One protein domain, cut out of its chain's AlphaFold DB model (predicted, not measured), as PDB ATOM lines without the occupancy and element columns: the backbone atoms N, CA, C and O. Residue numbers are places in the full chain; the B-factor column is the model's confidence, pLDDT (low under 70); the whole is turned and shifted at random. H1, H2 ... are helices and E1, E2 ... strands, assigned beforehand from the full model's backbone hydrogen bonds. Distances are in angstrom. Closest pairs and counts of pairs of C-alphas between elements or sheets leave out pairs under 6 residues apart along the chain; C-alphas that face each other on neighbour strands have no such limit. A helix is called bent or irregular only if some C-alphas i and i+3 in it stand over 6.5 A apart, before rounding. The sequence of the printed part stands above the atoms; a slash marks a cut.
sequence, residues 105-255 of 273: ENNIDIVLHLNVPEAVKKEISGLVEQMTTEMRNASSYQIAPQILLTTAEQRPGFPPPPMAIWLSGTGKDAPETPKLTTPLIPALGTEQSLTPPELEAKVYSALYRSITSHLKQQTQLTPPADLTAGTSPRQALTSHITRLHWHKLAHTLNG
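This is residues 105 to 255 of the 273 residues of an uncharacterized protein of Rubritalea squalenifaciens DSM 18772 (UniProt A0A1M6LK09). A twisted four-stranded sheet has two long helices over one face, H1 over E2 and E1, H2 mainly over E3. H4 stands up at the end where E1 begins, and short H3 packs on H1 and H2, away from the sheet. These are two layers, helices H1, H2 and H4 on one face of a sheet. The 151 printed residues, of mixed class, hold E1, H1, E2, E3, E4, H2, H3, H4 in chain order; the mixed sheet runs E2, E1, E3, E4. The whole is compact, radius of gyration of the C-alphas 15.5 A, spanning 46 by 37 by 26 A.

E1 is residues 108 to 117, 29.1 A, from C-alpha 108 at (72.509, -0.489, 303.616); E2 is 143 to 152, 27.8 A; E3 163 to 168; E4 180 to 182. H1 is 118 to 138, 29.2 A; H2 196 to 215, 28.6 A; H3 233 to 239; H4 243 to 253, ending at C-alpha 253 (64.363, -2.482, 298.896).

E2 and E1 are parallel (N 112 to O 146, 2.8 A), and with H1 make a strand-helix-strand unit, two parallel strands joined through a helix, its crossover right-handed. E1 and E3 are antiparallel (N 113 to O 166, 2.9 A), as are the hairpin E3 and E4 (N 165 to O 180, 2.9 A). H1 is irregular, C-alphas 119 and 122 being 7.7 A apart. H2, the hub, touches H3, closest C-alphas Ser 205 and Pro 233, 5.0 A. Every O i to N i+4 pair is within hydrogen-bond range in H2 and H4, but 13 of 17 in H1 and 2 of 3 in H3.

The printed part has no cut. Links E3 to E4, E4 to H2 and H2 to H3 are long. Residues 185 to 192 have pLDDT under 70.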
ATOM      1  N   GLU A 105      78.593   0.858 309.553       89.31
ATOM      2  CA  GLU A 105      77.290   1.116 310.184       89.31
ATOM      3  C   GLU A 105      76.356   1.937 309.283       89.31
ATOM      4  O   GLU A 105      75.139   1.902 309.446       89.31
ATOM      5  N   ASN A 106      76.913   2.650 308.299       87.81
ATOM      6  CA  ASN A 106      76.136   3.407 307.318       87.81
ATOM      7  C   ASN A 106      75.825   2.587 306.052       87.81
ATOM      8  O   ASN A 106      75.195   3.100 305.125       87.81
ATOM      9  N   ASN A 107      76.284   1.332 305.973       93.25
ATOM     10  CA  ASN A 107      75.996   0.468 304.834       93.25
ATOM     11  C   ASN A 107      74.538   0.011 304.881       93.25
ATOM     12  O   ASN A 107      74.017  -0.372 305.924       93.25
ATOM     13  N   ILE A 108      73.889  -0.023 303.722       95.00
ATOM     14  CA  ILE A 108      72.509  -0.489 303.616       95.00
ATOM     15  C   ILE A 108      72.523  -1.994 303.354       95.00
ATOM     16  O   ILE A 108      73.001  -2.450 302.309       95.00
ATOM     17  N   ASP A 109      71.992  -2.775 304.289       95.50
ATOM     18  CA  ASP A 109      71.861  -4.216 304.109       95.50
ATOM     19  C   ASP A 109      70.896  -4.551 302.963       95.50
ATOM     20  O   ASP A 109      69.786  -4.015 302.858       95.50
ATOM     21  N   ILE A 110      71.306  -5.496 302.120       97.00
ATOM     22  CA  ILE A 110      70.448  -6.126 301.113       97.00
ATOM     23  C   ILE A 110      70.691  -7.631 301.113       97.00
ATOM     24  O   ILE A 110      71.800  -8.083 301.383       97.00
ATOM     25  N   VAL A 111      69.680  -8.422 300.769       97.12
ATOM     26  CA  VAL A 111      69.788  -9.884 300.712       97.12
ATOM     27  C   VAL A 111      69.757 -10.340 299.260       97.12
ATOM     28  O   VAL A 111      68.776 -10.118 298.555       97.12
ATOM     29  N   LEU A 112      70.827 -10.993 298.810       97.44
ATOM     30  CA  LEU A 112      70.891 -11.742 297.561       97.44
ATOM     31  C   LEU A 112      70.323 -13.141 297.781       97.44
ATOM     32  O   LEU A 112      70.940 -13.991 298.426       97.44
ATOM     33  N   HIS A 113      69.158 -13.390 297.199       97.19
ATOM     34  CA  HIS A 113      68.515 -14.693 297.216       97.19
ATOM     35  C   HIS A 113      68.961 -15.512 296.015       97.19
ATOM     36  O   HIS A 113      68.818 -15.089 294.867       97.19
ATOM     37  N   LEU A 114      69.459 -16.713 296.287       96.38
ATOM     38  CA  LEU A 114      69.799 -17.711 295.283       96.38
ATOM     39  C   LEU A 114      69.076 -19.003 295.644       96.38
ATOM     40  O   LEU A 114      69.383 -19.631 296.653       96.38
ATOM     41  N   ASN A 115      68.114 -19.411 294.823       95.88
ATOM     42  CA  ASN A 115      67.536 -20.748 294.903       95.88
ATOM     43  C   ASN A 115      68.085 -21.572 293.746       95.88
ATOM     44  O   ASN A 115      67.802 -21.266 292.586       95.88
ATOM     45  N   VAL A 116      68.908 -22.572 294.050       94.12
ATOM     46  CA  VAL A 116      69.636 -23.344 293.039       94.12
ATOM     47  C   VAL A 116      69.326 -24.836 293.142       94.12
ATOM     48  O   VAL A 116      69.089 -25.354 294.227       94.12
ATOM     49  N   PRO A 117      69.354 -25.586 292.039       92.44
ATOM     50  CA  PRO A 117      69.301 -27.043 292.108       92.44
ATOM     51  C   PRO A 117      70.465 -27.609 292.928       92.44
ATOM     52  O   PRO A 117      71.595 -27.140 292.790       92.44
ATOM     53  N   GLU A 118      70.217 -28.645 293.738       90.69
ATOM     54  CA  GLU A 118      71.262 -29.255 294.590       90.69
ATOM     55  C   GLU A 118      72.496 -29.684 293.769       90.69
ATOM     56  O   GLU A 118      73.627 -29.571 294.234       90.69
ATOM     57  N   ALA A 119      72.285 -30.081 292.508       87.94
ATOM     58  CA  ALA A 119      73.325 -30.510 291.576       87.94
ATOM     59  C   ALA A 119      74.399 -29.453 291.256       87.94
ATOM     60  O   ALA A 119      75.492 -29.839 290.862       87.94
ATOM     61  N   VAL A 120      74.106 -28.153 291.403       89.81
ATOM     62  CA  VAL A 120      75.060 -27.054 291.117       89.81
ATOM     63  C   VAL A 120      75.430 -26.248 292.360       89.81
ATOM     64  O   VAL A 120      76.074 -25.203 292.277       89.81
ATOM     65  N   LYS A 121      74.990 -26.696 293.540       91.19
ATOM     66  CA  LYS A 121      75.187 -25.975 294.801       91.19
ATOM     67  C   LYS A 121      76.659 -25.713 295.080       91.19
ATOM     68  O   LYS A 121      77.000 -24.615 295.497       91.19
ATOM     69  N   LYS A 122      77.526 -26.703 294.853       90.69
ATOM     70  CA  LYS A 122      78.959 -26.600 295.153       90.69
ATOM     71  C   LYS A 122      79.631 -25.525 294.299       90.69
ATOM     72  O   LYS A 122      80.404 -24.727 294.821       90.69
ATOM     73  N   GLU A 123      79.317 -25.498 293.010       90.50
ATOM     74  CA  GLU A 123      79.812 -24.518 292.048       90.50
ATOM     75  C   GLU A 123      79.321 -23.111 292.410       90.50
ATOM     76  O   GLU A 123      80.117 -22.176 292.463       90.50
ATOM     77  N   ILE A 124      78.033 -22.967 292.743       91.69
ATOM     78  CA  ILE A 124      77.448 -21.682 293.148       91.69
ATOM     79  C   ILE A 124      78.009 -21.201 294.489       91.69
ATOM     80  O   ILE A 124      78.338 -20.026 294.613       91.69
ATOM     81  N   SER A 125      78.184 -22.082 295.478       90.44
ATOM     82  CA  SER A 125      78.789 -21.729 296.768       90.44
ATOM     83  C   SER A 125      80.170 -21.089 296.606       90.44
ATOM     84  O   SER A 125      80.483 -20.165 297.347       90.44
ATOM     85  N   GLY A 126      80.972 -21.535 295.631       88.00
ATOM     86  CA  GLY A 126      82.273 -20.926 295.333       88.00
ATOM     87  C   GLY A 126      82.184 -19.541 294.681       88.00
ATOM     88  O   GLY A 126      83.102 -18.742 294.823       88.00
ATOM     89  N   LEU A 127      81.078 -19.241 293.996       91.25
ATOM     90  CA  LEU A 127      80.850 -17.971 293.302       91.25
ATOM     91  C   LEU A 127      80.249 -16.887 294.212       91.25
ATOM     92  O   LEU A 127      80.423 -15.690 293.996       91.25
ATOM     93  N   VAL A 128      79.520 -17.314 295.235       90.25
ATOM     94  CA  VAL A 128      78.709 -16.463 296.102       90.25
ATOM     95  C   VAL A 128      79.518 -15.353 296.796       90.25
ATOM     96  O   VAL A 128      79.119 -14.190 296.739       90.25
ATOM     97  N   GLU A 129      80.669 -15.677 297.394       90.06
ATOM     98  CA  GLU A 129      81.522 -14.693 298.088       90.06
ATOM     99  C   GLU A 129      82.053 -13.621 297.126       90.06
ATOM    100  O   GLU A 129      82.083 -12.421 297.435       90.06
ATOM    101  N   GLN A 130      82.420 -14.056 295.924       92.94
ATOM    102  CA  GLN A 130      82.900 -13.195 294.858       92.94
ATOM    103  C   GLN A 130      81.811 -12.223 294.399       92.94
ATOM    104  O   GLN A 130      82.068 -11.024 294.317       92.94
ATOM    105  N   MET A 131      80.583 -12.707 294.191       94.38
ATOM    106  CA  MET A 131      79.452 -11.855 293.818       94.38
ATOM    107  C   MET A 131      79.186 -10.774 294.865       94.38
ATOM    108  O   MET A 131      79.055  -9.603 294.517       94.38
ATOM    109  N   THR A 132      79.146 -11.134 296.151       94.25
ATOM    110  CA  THR A 132      78.921 -10.142 297.212       94.25
ATOM    111  C   THR A 132      80.054  -9.142 297.338       94.25
ATOM    112  O   THR A 132      79.802  -7.957 297.549       94.25
ATOM    113  N   THR A 133      81.297  -9.586 297.149       94.12
ATOM    114  CA  THR A 133      82.461  -8.695 297.146       94.12
ATOM    115  C   THR A 133      82.383  -7.708 295.984       94.12
ATOM    116  O   THR A 133      82.613  -6.515 296.167       94.12
ATOM    117  N   GLU A 134      81.999  -8.173 294.797       94.56
ATOM    118  CA  GLU A 134      81.853  -7.326 293.614       94.56
ATOM    119  C   GLU A 134      80.699  -6.341 293.737       94.56
ATOM    120  O   GLU A 134      80.877  -5.175 293.402       94.56
ATOM    121  N   MET A 135      79.553  -6.762 294.274       96.56
ATOM    122  CA  MET A 135      78.438  -5.862 294.577       96.56
ATOM    123  C   MET A 135      78.855  -4.782 295.584       96.56
ATOM    124  O   MET A 135      78.634  -3.593 295.349       96.56
ATOM    125  N   ARG A 136      79.520  -5.178 296.679       95.56
ATOM    126  CA  ARG A 136      80.013  -4.248 297.701       95.56
ATOM    127  C   ARG A 136      80.998  -3.245 297.102       95.56
ATOM    128  O   ARG A 136      80.806  -2.042 297.262       95.56
ATOM    129  N   ASN A 137      81.985  -3.714 296.342       94.56
ATOM    130  CA  ASN A 137      82.977  -2.856 295.694       94.56
ATOM    131  C   ASN A 137      82.349  -1.944 294.625       94.56
ATOM    132  O   ASN A 137      82.629  -0.750 294.607       94.56
ATOM    133  N   ALA A 138      81.453  -2.464 293.778       94.69
ATOM    134  CA  ALA A 138      80.769  -1.685 292.738       94.69
ATOM    135  C   ALA A 138      79.868  -0.588 293.319       94.69
ATOM    136  O   ALA A 138      79.708   0.477 292.725       94.69
ATOM    137  N   SER A 139      79.294  -0.826 294.496       95.75
ATOM    138  CA  SER A 139      78.542   0.191 295.229       95.75
ATOM    139  C   SER A 139      79.422   1.185 295.984       95.75
ATOM    140  O   SER A 139      78.897   2.140 296.544       95.75
ATOM    141  N   SER A 140      80.743   0.973 296.009       95.38
ATOM    142  CA  SER A 140      81.688   1.700 296.857       95.38
ATOM    143  C   SER A 140      81.299   1.640 298.340       95.38
ATOM    144  O   SER A 140      81.262   2.647 299.043       95.38
ATOM    145  N   TYR A 141      80.983   0.420 298.789       95.75
ATOM    146  CA  TYR A 141      80.616   0.077 300.168       95.75
ATOM    147  C   TYR A 141      79.316   0.726 300.658       95.75
ATOM    148  O   TYR A 141      79.024   0.701 301.840       95.75
ATOM    149  N   GLN A 142      78.472   1.243 299.768       95.06
ATOM    150  CA  GLN A 142      77.156   1.745 300.173       95.06
ATOM    151  C   GLN A 142      76.186   0.635 300.581       95.06
ATOM    152  O   GLN A 142      75.272   0.883 301.361       95.06
ATOM    153  N   ILE A 143      76.363  -0.573 300.042       96.38
ATOM    154  CA  ILE A 143      75.559  -1.739 300.414       96.38
ATOM    155  C   ILE A 143      76.390  -2.778 301.159       96.38
ATOM    156  O   ILE A 143      77.569  -2.991 300.863       96.38
ATOM    157  N   ALA A 144      75.727  -3.485 302.067       95.81
ATOM    158  CA  ALA A 144      76.221  -4.688 302.720       95.81
ATOM    159  C   ALA A 144      75.416  -5.896 302.203       95.81
ATOM    160  O   ALA A 144      74.373  -6.242 302.758       95.81
ATOM    161  N   PRO A 145      75.832  -6.517 301.084       95.94
ATOM    162  CA  PRO A 145      75.097  -7.643 300.531       95.94
ATOM    163  C   PRO A 145      75.295  -8.899 301.388       95.94
ATOM    164  O   PRO A 145      76.417  -9.355 301.609       95.94
ATOM    165  N   GLN A 146      74.185  -9.480 301.825       94.94
ATOM    166  CA  GLN A 146      74.090 -10.774 302.494       94.94
ATOM    167  C   GLN A 146      73.605 -11.825 301.493       94.94
ATOM    168  O   GLN A 146      72.956 -11.484 300.506       94.94
ATOM    169  N   ILE A 147      73.882 -13.107 301.732       94.62
ATOM    170  CA  ILE A 147      73.436 -14.182 300.835       94.62
ATOM    171  C   ILE A 147      72.469 -15.108 301.548       94.62
ATOM    172  O   ILE A 147      72.776 -15.640 302.614       94.62
ATOM    173  N   LEU A 148      71.354 -15.391 300.880       95.62
ATOM    174  CA  LEU A 148      70.483 -16.507 301.200       95.62
ATOM    175  C   LEU A 148      70.546 -17.544 300.074       95.62
ATOM    176  O   LEU A 148      69.839 -17.446 299.071       95.62
ATOM    177  N   LEU A 149      71.408 -18.550 300.249       96.12
ATOM    178  CA  LEU A 149      71.521 -19.689 299.339       96.12
ATOM    179  C   LEU A 149      70.602 -20.820 299.811       96.12
ATOM    180  O   LEU A 149      70.811 -21.414 300.867       96.12
ATOM    181  N   THR A 150      69.601 -21.136 299.001       96.19
ATOM    182  CA  THR A 150      68.660 -22.242 299.202       96.19
ATOM    183  C   THR A 150      68.778 -23.236 298.060       96.19
ATOM    184  O   THR A 150      69.243 -22.885 296.971       96.19
ATOM    185  N   THR A 151      68.372 -24.483 298.305       94.31
ATOM    186  CA  THR A 151      68.413 -25.517 297.276       94.31
ATOM    187  C   THR A 151      67.064 -26.138 296.965       94.31
ATOM    188  O   THR A 151      66.180 -26.239 297.817       94.31
ATOM    189  N   ALA A 152      66.911 -26.544 295.707       90.50
ATOM    190  CA  ALA A 152      65.765 -27.278 295.204       90.50
ATOM    191  C   ALA A 152      66.177 -28.711 294.846       90.50
ATOM    192  O   ALA A 152      67.062 -28.936 294.012       90.50
ATOM    193  N   GLU A 153      65.513 -29.683 295.465       89.19
ATOM    194  CA  GLU A 153      65.725 -31.099 295.174       89.19
ATOM    195  C   GLU A 153      65.114 -31.497 293.827       89.19
ATOM    196  O   GLU A 153      64.013 -31.071 293.457       89.19
ATOM    197  N   GLN A 154      65.816 -32.375 293.108       86.94
ATOM    198  CA  GLN A 154      65.287 -33.018 291.914       86.94
ATOM    199  C   GLN A 154      64.141 -33.958 292.294       86.94
ATOM    200  O   GLN A 154      64.325 -34.887 293.078       86.94
ATOM    201  N   ARG A 155      62.971 -33.778 291.676       88.94
ATOM    202  CA  ARG A 155      61.842 -34.700 291.847       88.94
ATOM    203  C   ARG A 155      61.828 -35.748 290.726       88.94
ATOM    204  O   ARG A 155      61.961 -35.368 289.558       88.94
ATOM    205  N   PRO A 156      61.648 -37.047 291.035       88.56
ATOM    206  CA  PRO A 156      61.504 -38.081 290.012       88.56
ATOM    207  C   PRO A 156      60.338 -37.774 289.066       88.56
ATOM    208  O   PRO A 156      59.246 -37.435 289.520       88.56
ATOM    209  N   GLY A 157      60.563 -37.886 287.755       86.56
ATOM    210  CA  GLY A 157      59.534 -37.647 286.734       86.56
ATOM    211  C   GLY A 157      59.245 -36.174 286.408       86.56
ATOM    212  O   GLY A 157      58.378 -35.910 285.581       86.56
ATOM    213  N   PHE A 158      59.967 -35.222 287.007       85.62
ATOM    214  CA  PHE A 158      59.870 -33.790 286.698       85.62
ATOM    215  C   PHE A 158      61.162 -33.275 286.049       85.62
ATOM    216  O   PHE A 158      62.229 -33.844 286.290       85.62
ATOM    217  N   PRO A 159      61.107 -32.195 285.247       82.75
ATOM    218  CA  PRO A 159      62.318 -31.567 284.725       82.75
ATOM    219  C   PRO A 159      63.200 -31.016 285.858       82.75
ATOM    220  O   PRO A 159      62.696 -30.773 286.962       82.75
ATOM    221  N   PRO A 160      64.500 -30.781 285.596       83.81
ATOM    222  CA  PRO A 160      65.376 -30.121 286.552       83.81
ATOM    223  C   PRO A 160      64.812 -28.794 287.057       83.81
ATOM    224  O   PRO A 160      64.352 -27.992 286.234       83.81
ATOM    225  N   PRO A 161      64.832 -28.536 288.382       89.38
ATOM    226  CA  PRO A 161      64.378 -27.256 288.897       89.38
ATOM    227  C   PRO A 161      65.218 -26.126 288.280       89.38
ATOM    228  O   PRO A 161      66.410 -26.307 288.022       89.38
ATOM    229  N   PRO A 162      64.628 -24.957 287.991       91.31
ATOM    230  CA  PRO A 162      65.400 -23.818 287.525       91.31
ATOM    231  C   PRO A 162      66.205 -23.221 288.681       91.31
ATOM    232  O   PRO A 162      65.848 -23.360 289.851       91.31
ATOM    233  N   MET A 163      67.253 -22.480 288.339       92.94
ATOM    234  CA  MET A 163      67.854 -21.533 289.271       92.94
ATOM    235  C   MET A 163      66.985 -20.274 289.334       92.94
ATOM    236  O   MET A 163      66.465 -19.846 288.304       92.94
ATOM    237  N   ALA A 164      66.846 -19.664 290.508       95.81
ATOM    238  CA  ALA A 164      66.182 -18.381 290.682       95.81
ATOM    239  C   ALA A 164      67.050 -17.395 291.469       95.81
ATOM    240  O   ALA A 164      67.686 -17.784 292.448       95.81
ATOM    241  N   ILE A 165      67.027 -16.127 291.058       96.81
ATOM    242  CA  ILE A 165      67.792 -15.039 291.672       96.81
ATOM    243  C   ILE A 165      66.945 -13.775 291.817       96.81
ATOM    244  O   ILE A 165      66.174 -13.429 290.916       96.81
ATOM    245  N   TRP A 166      67.073 -13.115 292.965       97.69
ATOM    246  CA  TRP A 166      66.479 -11.810 293.253       97.69
ATOM    247  C   TRP A 166      67.176 -11.152 294.446       97.69
ATOM    248  O   TRP A 166      67.997 -11.774 295.120       97.69
ATOM    249  N   LEU A 167      66.860  -9.883 294.685       97.69
ATOM    250  CA  LEU A 167      67.340  -9.100 295.818       97.69
ATOM    251  C   LEU A 167      66.153  -8.635 296.661       97.69
ATOM    252  O   LEU A 167      65.094  -8.339 296.113       97.69
ATOM    253  N   SER A 168      66.346  -8.516 297.970       97.06
ATOM    254  CA  SER A 168      65.380  -7.911 298.895       97.06
ATOM    255  C   SER A 168      66.082  -7.014 299.916       97.06
ATOM    256  O   SER A 168      67.307  -7.050 300.045       97.06
ATOM    257  N   GLY A 169      65.309  -6.235 300.674       95.12
ATOM    258  CA  GLY A 169      65.770  -5.687 301.956       95.12
ATOM    259  C   GLY A 169      65.786  -6.761 303.051       95.12
ATOM    260  O   GLY A 169      65.465  -7.926 302.797       95.12
ATOM    261  N   THR A 170      66.143  -6.378 304.276       90.88
ATOM    262  CA  THR A 170      66.222  -7.302 305.431       90.88
ATOM    263  C   THR A 170      64.904  -7.464 306.193       90.88
ATOM    264  O   THR A 170      64.754  -8.384 306.999       90.88
ATOM    265  N   GLY A 171      63.928  -6.587 305.948       86.38
ATOM    266  CA  GLY A 171      62.607  -6.643 306.572       86.38
ATOM    267  C   GLY A 171      61.759  -7.834 306.104       86.38
ATOM    268  O   GLY A 171      61.849  -8.274 304.963       86.38
ATOM    269  N   LYS A 172      60.871  -8.323 306.979       80.50
ATOM    270  CA  LYS A 172      59.987  -9.476 306.713       80.50
ATOM    271  C   LYS A 172      59.080  -9.302 305.482       80.50
ATOM    272  O   LYS A 172      58.787 -10.285 304.813       80.50
ATOM    273  N   ASP A 173      58.677  -8.066 305.201       85.25
ATOM    274  CA  ASP A 173      57.848  -7.680 304.050       85.25
ATOM    275  C   ASP A 173      58.597  -6.673 303.156       85.25
ATOM    276  O   ASP A 173      58.002  -5.761 302.576       85.25
ATOM    277  N   ALA A 174      59.929  -6.780 303.114       89.94
ATOM    278  CA  ALA A 174      60.760  -5.904 302.306       89.94
ATOM    279  C   ALA A 174      60.423  -6.062 300.812       89.94
ATOM    280  O   ALA A 174      60.249  -7.189 300.342       89.94
ATOM    281  N   PRO A 175      60.355  -4.957 300.047       93.00
ATOM    282  CA  PRO A 175      60.277  -5.028 298.597       93.00
ATOM    283  C   PRO A 175      61.387  -5.905 298.007       93.00
ATOM    284  O   PRO A 175      62.518  -5.924 298.496       93.00
ATOM    285  N   GLU A 176      61.054  -6.595 296.921       95.50
ATOM    286  CA  GLU A 176      61.966  -7.476 296.198       95.50
ATOM    287  C   GLU A 176      62.140  -6.994 294.758       95.50
ATOM    288  O   GLU A 176      61.214  -6.452 294.146       95.50
ATOM    289  N   THR A 177      63.317  -7.234 294.186       96.88
ATOM    290  CA  THR A 177      63.496  -7.115 292.740       96.88
ATOM    291  C   THR A 177      62.748  -8.242 292.021       96.88
ATOM    292  O   THR A 177      62.464  -9.290 292.610       96.88
ATOM    293  N   PRO A 178      62.450  -8.095 290.715       96.00
ATOM    294  CA  PRO A 178      61.854  -9.173 289.941       96.00
ATOM    295  C   PRO A 178      62.671 -10.466 290.038       96.00
ATOM    296  O   PRO A 178      63.863 -10.499 289.706       96.00
ATOM    297  N   LYS A 179      62.002 -11.544 290.454       96.44
ATOM    298  CA  LYS A 179      62.584 -12.882 290.526       96.44
ATOM    299  C   LYS A 179      62.831 -13.438 289.136       96.44
ATOM    300  O   LYS A 179      61.891 -13.747 288.405       96.44
ATOM    301  N   LEU A 180      64.104 -13.604 288.790       95.50
ATOM    302  CA  LEU A 180      64.497 -14.181 287.513       95.50
ATOM    303  C   LEU A 180      64.807 -15.659 287.672       95.50
ATOM    304  O   LEU A 180      65.668 -16.044 288.457       95.50
ATOM    305  N   THR A 181      64.105 -16.480 286.897       92.81
ATOM    306  CA  THR A 181      64.308 -17.926 286.831       92.81
ATOM    307  C   THR A 181      65.036 -18.296 285.548       92.81
ATOM    308  O   THR A 181      64.576 -17.957 284.457       92.81
ATOM    309  N   THR A 182      66.141 -19.026 285.656       88.06
ATOM    310  CA  THR A 182      66.934 -19.480 284.512       88.06
ATOM    311  C   THR A 182      67.061 -21.000 284.506       88.06
ATOM    312  O   THR A 182      67.462 -21.576 285.522       88.06
ATOM    313  N   PRO A 183      66.783 -21.669 283.375       85.75
ATOM    314  CA  PRO A 183      67.013 -23.100 283.261       85.75
ATOM    315  C   PRO A 183      68.518 -23.413 283.236       85.75
ATOM    316  O   PRO A 183      69.318 -22.671 282.643       85.75
ATOM    317  N   LEU A 184      68.885 -24.542 283.849       76.62
ATOM    318  CA  LEU A 184      70.256 -25.072 283.870       76.62
ATOM    319  C   LEU A 184      70.634 -25.878 282.618       76.62
ATOM    320  O   LEU A 184      71.722 -26.436 282.556       76.62
ATOM    321  N   ILE A 185      69.758 -25.928 281.617       69.25
ATOM    322  CA  ILE A 185      70.061 -26.519 280.313       69.25
ATOM    323  C   ILE A 185      70.629 -25.456 279.350       69.25
ATOM    324  O   ILE A 185      70.236 -24.277 279.415       69.25
ATOM    325  N   PRO A 186      71.557 -25.834 278.453       61.59
ATOM    326  CA  PRO A 186      71.979 -25.000 277.335       61.59
ATOM    327  C   PRO A 186      70.783 -24.620 276.455       61.59
ATOM    328  O   PRO A 186      69.848 -25.399 276.276       61.59
ATOM    329  N   ALA A 187      70.823 -23.427 275.852       55.94
ATOM    330  CA  ALA A 187      69.745 -22.930 274.985       55.94
ATOM    331  C   ALA A 187      69.484 -23.825 273.752       55.94
ATOM    332  O   ALA A 187      68.431 -23.723 273.133       55.94
ATOM    333  N   LEU A 188      70.431 -24.710 273.418       55.53
ATOM    334  CA  LEU A 188      70.378 -25.643 272.290       55.53
ATOM    335  C   LEU A 188      69.786 -27.019 272.649       55.53
ATOM    336  O   LEU A 188      69.802 -27.916 271.812       55.53
ATOM    337  N   GLY A 189      69.262 -27.203 273.867       51.22
ATOM    338  CA  GLY A 189      68.529 -28.418 274.243       51.22
ATOM    339  C   GLY A 189      69.383 -29.686 274.336       51.22
ATOM    340  O   GLY A 189      68.837 -30.786 274.319       51.22
ATOM    341  N   THR A 190      70.707 -29.561 274.427       55.03
ATOM    342  CA  THR A 190      71.588 -30.699 274.695       55.03
ATOM    343  C   THR A 190      71.494 -31.075 276.176       55.03
ATOM    344  O   THR A 190      71.495 -30.203 277.041       55.03
ATOM    345  N   GLU A 191      71.438 -32.371 276.495       57.06
ATOM    346  CA  GLU A 191      71.404 -32.893 277.879       57.06
ATOM    347  C   GLU A 191      72.708 -32.643 278.672       57.06
ATOM    348  O   GLU A 191      72.934 -33.223 279.731       57.06
ATOM    349  N   GLN A 192      73.601 -31.793 278.161       62.62
ATOM    350  CA  GLN A 192      74.858 -31.460 278.810       62.62
ATOM    351  C   GLN A 192      74.645 -30.409 279.894       62.62
ATOM    352  O   GLN A 192      74.108 -29.331 279.647       62.62
ATOM    353  N   SER A 193      75.114 -30.729 281.099       70.38
ATOM    354  CA  SER A 193      75.250 -29.770 282.191       70.38
ATOM    355  C   SER A 193      76.120 -28.590 281.759       70.38
ATOM    356  O   SER A 193      77.114 -28.765 281.053       70.38
ATOM    357  N   LEU A 194      75.755 -27.392 282.214       80.69
ATOM    358  CA  LEU A 194      76.532 -26.177 281.979       80.69
ATOM    359  C   LEU A 194      77.952 -26.320 282.523       80.69
ATOM    360  O   LEU A 194      78.163 -26.841 283.620       80.69
ATOM    361  N   THR A 195      78.921 -25.799 281.780       86.81
ATOM    362  CA  THR A 195      80.282 -25.633 282.289       86.81
ATOM    363  C   THR A 195      80.314 -24.556 283.387       86.81
ATOM    364  O   THR A 195      79.458 -23.662 283.395       86.81
ATOM    365  N   PRO A 196      81.295 -24.574 284.311       87.50
ATOM    366  CA  PRO A 196      81.386 -23.558 285.363       87.50
ATOM    367  C   PRO A 196      81.385 -22.101 284.850       87.50
ATOM    368  O   PRO A 196      80.644 -21.295 285.410       87.50
ATOM    369  N   PRO A 197      82.097 -21.743 283.757       89.88
ATOM    370  CA  PRO A 197      82.035 -20.388 283.198       89.88
ATOM    371  C   PRO A 197      80.658 -20.009 282.632       89.88
ATOM    372  O   PRO A 197      80.230 -18.862 282.746       89.88
ATOM    373  N   GLU A 198      79.933 -20.957 282.029       89.38
ATOM    374  CA  GLU A 198      78.572 -20.710 281.531       89.38
ATOM    375  C   GLU A 198      77.576 -20.524 282.677       89.38
ATOM    376  O   GLU A 198      76.664 -19.696 282.583       89.38
ATOM    377  N   LEU A 199      77.754 -21.281 283.764       89.88
ATOM    378  CA  LEU A 199      76.976 -21.117 284.985       89.88
ATOM    379  C   LEU A 199      77.237 -19.741 285.610       89.88
ATOM    380  O   LEU A 199      76.277 -19.018 285.869       89.88
ATOM    381  N   GLU A 200      78.505 -19.341 285.764       92.19
ATOM    382  CA  GLU A 200      78.894 -18.004 286.236       92.19
ATOM    383  C   GLU A 200      78.233 -16.906 285.387       92.19
ATOM    384  O   GLU A 200      77.534 -16.036 285.914       92.19
ATOM    385  N   ALA A 201      78.371 -16.981 284.060       92.06
ATOM    386  CA  ALA A 201      77.782 -16.004 283.149       92.06
ATOM    387  C   ALA A 201      76.251 -15.929 283.277       92.06
ATOM    388  O   ALA A 201      75.683 -14.832 283.236       92.06
ATOM    389  N   LYS A 202      75.566 -17.066 283.460       92.06
ATOM    390  CA  LYS A 202      74.111 -17.108 283.685       92.06
ATOM    391  C   LYS A 202      73.715 -16.468 285.012       92.06
ATOM    392  O   LYS A 202      72.761 -15.691 285.023       92.06
ATOM    393  N   VAL A 203      74.438 -16.755 286.094       93.75
ATOM    394  CA  VAL A 203      74.174 -16.185 287.424       93.75
ATOM    395  C   VAL A 203      74.328 -14.665 287.389       93.75
ATOM    396  O   VAL A 203      73.390 -13.954 287.743       93.75
ATOM    397  N   TYR A 204      75.451 -14.150 286.877       95.31
ATOM    398  CA  TYR A 204      75.655 -12.703 286.756       95.31
ATOM    399  C   TYR A 204      74.663 -12.050 285.792       95.31
ATOM    400  O   TYR A 204      74.177 -10.957 286.072       95.31
ATOM    401  N   SER A 205      74.304 -12.710 284.683       94.81
ATOM    402  CA  SER A 205      73.273 -12.197 283.767       94.81
ATOM    403  C   SER A 205      71.934 -12.034 284.464       94.81
ATOM    404  O   SER A 205      71.250 -11.031 284.271       94.81
ATOM    405  N   ALA A 206      71.543 -13.030 285.256       95.19
ATOM    406  CA  ALA A 206      70.284 -13.014 285.970       95.19
ATOM    407  C   ALA A 206      70.315 -12.005 287.136       95.19
ATOM    408  O   ALA A 206      69.341 -11.283 287.323       95.19
ATOM    409  N   LEU A 207      71.446 -11.842 287.833       96.19
ATOM    410  CA  LEU A 207      71.613 -10.778 288.830       96.19
ATOM    411  C   LEU A 207      71.463  -9.396 288.189       96.19
ATOM    412  O   LEU A 207      70.620  -8.602 288.606       96.19
ATOM    413  N   TYR A 208      72.247  -9.135 287.140       96.75
ATOM    414  CA  TYR A 208      72.248  -7.861 286.432       96.75
ATOM    415  C   TYR A 208      70.845  -7.518 285.931       96.75
ATOM    416  O   TYR A 208      70.326  -6.448 286.225       96.75
ATOM    417  N   ARG A 209      70.181  -8.457 285.245       95.94
ATOM    418  CA  ARG A 209      68.823  -8.252 284.730       95.94
ATOM    419  C   ARG A 209      67.788  -8.061 285.835       95.94
ATOM    420  O   ARG A 209      66.837  -7.316 285.615       95.94
ATOM    421  N   SER A 210      67.934  -8.714 286.989       96.38
ATOM    422  CA  SER A 210      67.025  -8.514 288.124       96.38
ATOM    423  C   SER A 210      67.145  -7.080 288.653       96.38
ATOM    424  O   SER A 210      66.134  -6.390 288.793       96.38
ATOM    425  N   ILE A 211      68.380  -6.588 288.822       96.31
ATOM    426  CA  ILE A 211      68.657  -5.207 289.238       96.31
ATOM    427  C   ILE A 211      68.141  -4.204 288.202       96.31
ATOM    428  O   ILE A 211      67.394  -3.290 288.550       96.31
ATOM    429  N   THR A 212      68.490  -4.367 286.923       95.50
ATOM    430  CA  THR A 212      68.080  -3.408 285.887       95.50
ATOM    431  C   THR A 212      66.573  -3.406 285.670       95.50
ATOM    432  O   THR A 212      65.998  -2.339 285.480       95.50
ATOM    433  N   SER A 213      65.902  -4.558 285.762       94.44
ATOM    434  CA  SER A 213      64.436  -4.630 285.670       94.44
ATOM    435  C   SER A 213      63.748  -3.877 286.806       94.44
ATOM    436  O   SER A 213      62.718  -3.248 286.573       94.44
ATOM    437  N   HIS A 214      64.318  -3.905 288.015       95.00
ATOM    438  CA  HIS A 214      63.828  -3.110 289.142       95.00
ATOM    439  C   HIS A 214      64.075  -1.614 288.931       95.00
ATOM    440  O   HIS A 214      63.159  -0.806 289.054       95.00
ATOM    441  N   LEU A 215      65.295  -1.236 288.539       94.38
ATOM    442  CA  LEU A 215      65.666   0.163 288.303       94.38
ATOM    443  C   LEU A 215      64.879   0.800 287.147       94.38
ATOM    444  O   LEU A 215      64.552   1.977 287.228       94.38
ATOM    445  N   LYS A 216      64.474   0.030 286.127       93.00
ATOM    446  CA  LYS A 216      63.572   0.490 285.047       93.00
ATOM    447  C   LYS A 216      62.213   0.987 285.553       93.00
ATOM    448  O   LYS A 216      61.546   1.737 284.849       93.00
ATOM    449  N   GLN A 217      61.789   0.582 286.752       88.44
ATOM    450  CA  GLN A 217      60.545   1.055 287.368       88.44
ATOM    451  C   GLN A 217      60.718   2.407 288.081       88.44
ATOM    452  O   GLN A 217      59.730   3.034 288.465       88.44
ATOM    453  N   GLN A 218      61.956   2.877 288.257       83.44
ATOM    454  CA  GLN A 218      62.266   4.151 288.896       83.44
ATOM    455  C   GLN A 218      62.374   5.258 287.842       83.44
ATOM    456  O   GLN A 218      63.150   5.165 286.903       83.44
ATOM    457  N   THR A 219      61.621   6.347 288.008       76.38
ATOM    458  CA  THR A 219      61.571   7.434 287.009       76.38
ATOM    459  C   THR A 219      62.624   8.525 287.216       76.38
ATOM    460  O   THR A 219      62.621   9.509 286.484       76.38
ATOM    461  N   GLN A 220      63.447   8.428 288.264       85.00
ATOM    462  CA  GLN A 220      64.409   9.479 288.630       85.00
ATOM    463  C   GLN A 220      65.770   9.318 287.951       85.00
ATOM    464  O   GLN A 220      66.510  10.291 287.894       85.00
ATOM    465  N   LEU A 221      66.087   8.114 287.469       92.19
ATOM    466  CA  LEU A 221      67.359   7.780 286.840       92.19
ATOM    467  C   LEU A 221      67.107   7.127 285.484       92.19
ATOM    468  O   LEU A 221      66.102   6.439 285.294       92.19
ATOM    469  N   THR A 222      68.046   7.305 284.564       94.50
ATOM    470  CA  THR A 222      68.140   6.451 283.383       94.50
ATOM    471  C   THR A 222      68.534   5.051 283.845       94.50
ATOM    472  O   THR A 222      69.568   4.913 284.489       94.50
ATOM    473  N   PRO A 223      67.753   4.003 283.536       93.50
ATOM    474  CA  PRO A 223      68.095   2.650 283.950       93.50
ATOM    475  C   PRO A 223      69.397   2.173 283.287       93.50
ATOM    476  O   PRO A 223      69.662   2.552 282.143       93.50
ATOM    477  N   PRO A 224      70.171   1.275 283.930       95.12
ATOM    478  CA  PRO A 224      71.383   0.746 283.319       95.12
ATOM    479  C   PRO A 224      71.080   0.045 281.989       95.12
ATOM    480  O   PRO A 224      70.048  -0.623 281.851       95.12
ATOM    481  N   ALA A 225      71.991   0.180 281.023       93.00
ATOM    482  CA  ALA A 225      71.802  -0.361 279.679       93.00
ATOM    483  C   ALA A 225      71.647  -1.891 279.677       93.00
ATOM    484  O   ALA A 225      72.158  -2.598 280.552       93.00
ATOM    485  N   ASP A 226      70.956  -2.423 278.672       91.12
ATOM    486  CA  ASP A 226      70.828  -3.869 278.508       91.12
ATOM    487  C   ASP A 226      72.179  -4.513 278.147       91.12
ATOM    488  O   ASP A 226      73.052  -3.895 277.537       91.12
ATOM    489  N   LEU A 227      72.354  -5.783 278.527       89.69
ATOM    490  CA  LEU A 227      73.573  -6.537 278.222       89.69
ATOM    491  C   LEU A 227      73.763  -6.670 276.706       89.69
ATOM    492  O   LEU A 227      72.886  -7.188 276.013       89.69
ATOM    493  N   THR A 228      74.934  -6.273 276.212       85.69
ATOM    494  CA  THR A 228      75.349  -6.452 274.814       85.69
ATOM    495  C   THR A 228      76.347  -7.606 274.692       85.69
ATOM    496  O   THR A 228      76.994  -7.990 275.665       85.69
ATOM    497  N   ALA A 229      76.508  -8.168 273.489       76.06
ATOM    498  CA  ALA A 229      77.399  -9.312 273.261       76.06
ATOM    499  C   ALA A 229      78.884  -9.029 273.586       76.06
ATOM    500  O   ALA A 229      79.645  -9.965 273.809       76.06
ATOM    501  N   GLY A 230      79.296  -7.755 273.613       79.75
ATOM    502  CA  GLY A 230      80.680  -7.341 273.858       79.75
ATOM    503  C   GLY A 230      81.037  -7.092 275.327       79.75
ATOM    504  O   GLY A 230      82.193  -6.807 275.616       79.75
ATOM    505  N   THR A 231      80.082  -7.161 276.261       85.88
ATOM    506  CA  THR A 231      80.331  -6.913 277.692       85.88
ATOM    507  C   THR A 231      79.905  -8.119 278.512       85.88
ATOM    508  O   THR A 231      78.753  -8.549 278.452       85.88
ATOM    509  N   SER A 232      80.829  -8.666 279.308       92.94
ATOM    510  CA  SER A 232      80.469  -9.770 280.198       92.94
ATOM    511  C   SER A 232      79.462  -9.289 281.258       92.94
ATOM    512  O   SER A 232      79.582  -8.165 281.749       92.94
ATOM    513  N   PRO A 233      78.486 -10.116 281.670       93.25
ATOM    514  CA  PRO A 233      77.496  -9.720 282.675       93.25
ATOM    515  C   PRO A 233      78.116  -9.270 284.003       93.25
ATOM    516  O   PRO A 233      77.633  -8.345 284.651       93.25
ATOM    517  N   ARG A 234      79.233  -9.901 284.367       94.25
ATOM    518  CA  ARG A 234      80.040  -9.556 285.532       94.25
ATOM    519  C   ARG A 234      80.666  -8.165 285.411       94.25
ATOM    520  O   ARG A 234      80.551  -7.356 286.324       94.25
ATOM    521  N   GLN A 235      81.254  -7.846 284.258       93.62
ATOM    522  CA  GLN A 235      81.760  -6.500 283.979       93.62
ATOM    523  C   GLN A 235      80.628  -5.467 283.942       93.62
ATOM    524  O   GLN A 235      80.804  -4.353 284.428       93.62
ATOM    525  N   ALA A 236      79.458  -5.804 283.394       94.69
ATOM    526  CA  ALA A 236      78.315  -4.893 283.363       94.69
ATOM    527  C   ALA A 236      77.852  -4.503 284.779       94.69
ATOM    528  O   ALA A 236      77.578  -3.330 285.030       94.69
ATOM    529  N   LEU A 237      77.865  -5.449 285.728       94.00
ATOM    530  CA  LEU A 237      77.554  -5.195 287.140       94.00
ATOM    531  C   LEU A 237      78.431  -4.087 287.752       94.00
ATOM    532  O   LEU A 237      77.945  -3.286 288.547       94.00
ATOM    533  N   THR A 238      79.707  -4.012 287.364       91.50
ATOM    534  CA  THR A 238      80.682  -3.065 287.933       91.50
ATOM    535  C   THR A 238      80.848  -1.777 287.127       91.50
ATOM    536  O   THR A 238      81.305  -0.779 287.681       91.50
ATOM    537  N   SER A 239      80.469  -1.771 285.846       93.50
ATOM    538  CA  SER A 239      80.688  -0.644 284.924       93.50
ATOM    539  C   SER A 239      79.419   0.117 284.543       93.50
ATOM    540  O   SER A 239      79.494   1.318 284.307       93.50
ATOM    541  N   HIS A 240      78.261  -0.548 284.501       95.56
ATOM    542  CA  HIS A 240      76.997   0.046 284.043       95.56
ATOM    543  C   HIS A 240      76.059   0.408 285.203       95.56
ATOM    544  O   HIS A 240      75.203   1.277 285.053       95.56
ATOM    545  N   ILE A 241      76.225  -0.218 286.372       97.12
ATOM    546  CA  ILE A 241      75.480   0.138 287.586       97.12
ATOM    547  C   ILE A 241      76.299   1.154 288.390       97.12
ATOM    548  O   ILE A 241      77.332   0.832 288.993       97.12
ATOM    549  N   THR A 242      75.840   2.404 288.378       97.12
ATOM    550  CA  THR A 242      76.480   3.518 289.098       97.12
ATOM    551  C   THR A 242      76.296   3.397 290.612       97.12
ATOM    552  O   THR A 242      75.450   2.650 291.104       97.12
ATOM    553  N   ARG A 243      77.092   4.138 291.385       96.75
ATOM    554  CA  ARG A 243      76.956   4.187 292.843       96.75
ATOM    555  C   ARG A 243      75.579   4.727 293.238       96.75
ATOM    556  O   ARG A 243      74.980   4.211 294.177       96.75
ATOM    557  N   LEU A 244      75.041   5.689 292.486       96.44
ATOM    558  CA  LEU A 244      73.693   6.218 292.704       96.44
ATOM    559  C   LEU A 244      72.600   5.179 292.406       96.44
ATOM    560  O   LEU A 244      71.632   5.092 293.158       96.44
ATOM    561  N   HIS A 245      72.771   4.335 291.383       97.56
ATOM    562  CA  HIS A 245      71.874   3.200 291.152       97.56
ATOM    563  C   HIS A 245      71.842   2.231 292.338       97.56
ATOM    564  O   HIS A 245      70.759   1.849 292.777       97.56
ATOM    565  N   TRP A 246      73.008   1.856 292.875       97.31
ATOM    566  CA  TRP A 246      73.095   0.991 294.058       97.31
ATOM    567  C   TRP A 246      72.407   1.613 295.272       97.31
ATOM    568  O   TRP A 246      71.613   0.947 295.934       97.31
ATOM    569  N   HIS A 247      72.657   2.900 295.513       95.44
ATOM    570  CA  HIS A 247      72.037   3.660 296.592       95.44
ATOM    571  C   HIS A 247      70.504   3.656 296.495       95.44
ATOM    572  O   HIS A 247      69.804   3.292 297.441       95.44
ATOM    573  N   LYS A 248      69.960   4.000 295.319       94.94
ATOM    574  CA  LYS A 248      68.509   4.008 295.081       94.94
ATOM    575  C   LYS A 248      67.907   2.612 295.180       94.94
ATOM    576  O   LYS A 248      66.845   2.462 295.779       94.94
ATOM    577  N   LEU A 249      68.567   1.597 294.620       96.06
ATOM    578  CA  LEU A 249      68.138   0.205 294.738       96.06
ATOM    579  C   LEU A 249      67.984  -0.172 296.215       96.06
ATOM    580  O   LEU A 249      66.891  -0.556 296.629       96.06
ATOM    581  N   ALA A 250      69.035   0.014 297.011       95.56
ATOM    582  CA  ALA A 250      69.065  -0.382 298.412       95.56
ATOM    583  C   ALA A 250      67.982   0.319 299.250       95.56
ATOM    584  O   ALA A 250      67.256  -0.345 299.990       95.56
ATOM    585  N   HIS A 251      67.789   1.627 299.062       93.56
ATOM    586  CA  HIS A 251      66.717   2.363 299.737       93.56
ATOM    587  C   HIS A 251      65.314   1.934 299.296       93.56
ATOM    588  O   HIS A 251      64.403   1.870 300.121       93.56
ATOM    589  N   THR A 252      65.099   1.611 298.013       93.50
ATOM    590  CA  THR A 252      63.791   1.079 297.594       93.50
ATOM    591  C   THR A 252      63.497  -0.290 298.188       93.50
ATOM    592  O   THR A 252      62.357  -0.543 298.564       93.50
ATOM    593  N   LEU A 253      64.510  -1.150 298.312       94.88
ATOM    594  CA  LEU A 253      64.363  -2.482 298.896       94.88
ATOM    595  C   LEU A 253      64.168  -2.447 300.417       94.88
ATOM    596  O   LEU A 253      63.559  -3.358 300.964       94.88
ATOM    597  N   ASN A 254      64.616  -1.388 301.095       91.81
ATOM    598  CA  ASN A 254      64.418  -1.205 302.537       91.81
ATOM    599  C   ASN A 254      63.239  -0.278 302.893       91.81
ATOM    600  O   ASN A 254      62.989  -0.009 304.062       91.81
ATOM    601  N   GLY A 255      62.449   0.161 301.905       78.62
ATOM    602  CA  GLY A 255      61.225   0.940 302.137       78.62
ATOM    603  C   GLY A 255      61.442   2.429 302.437       78.62
ATOM    604  O   GLY A 255      60.466   3.146 302.683       78.62
TER     605      GLY A 255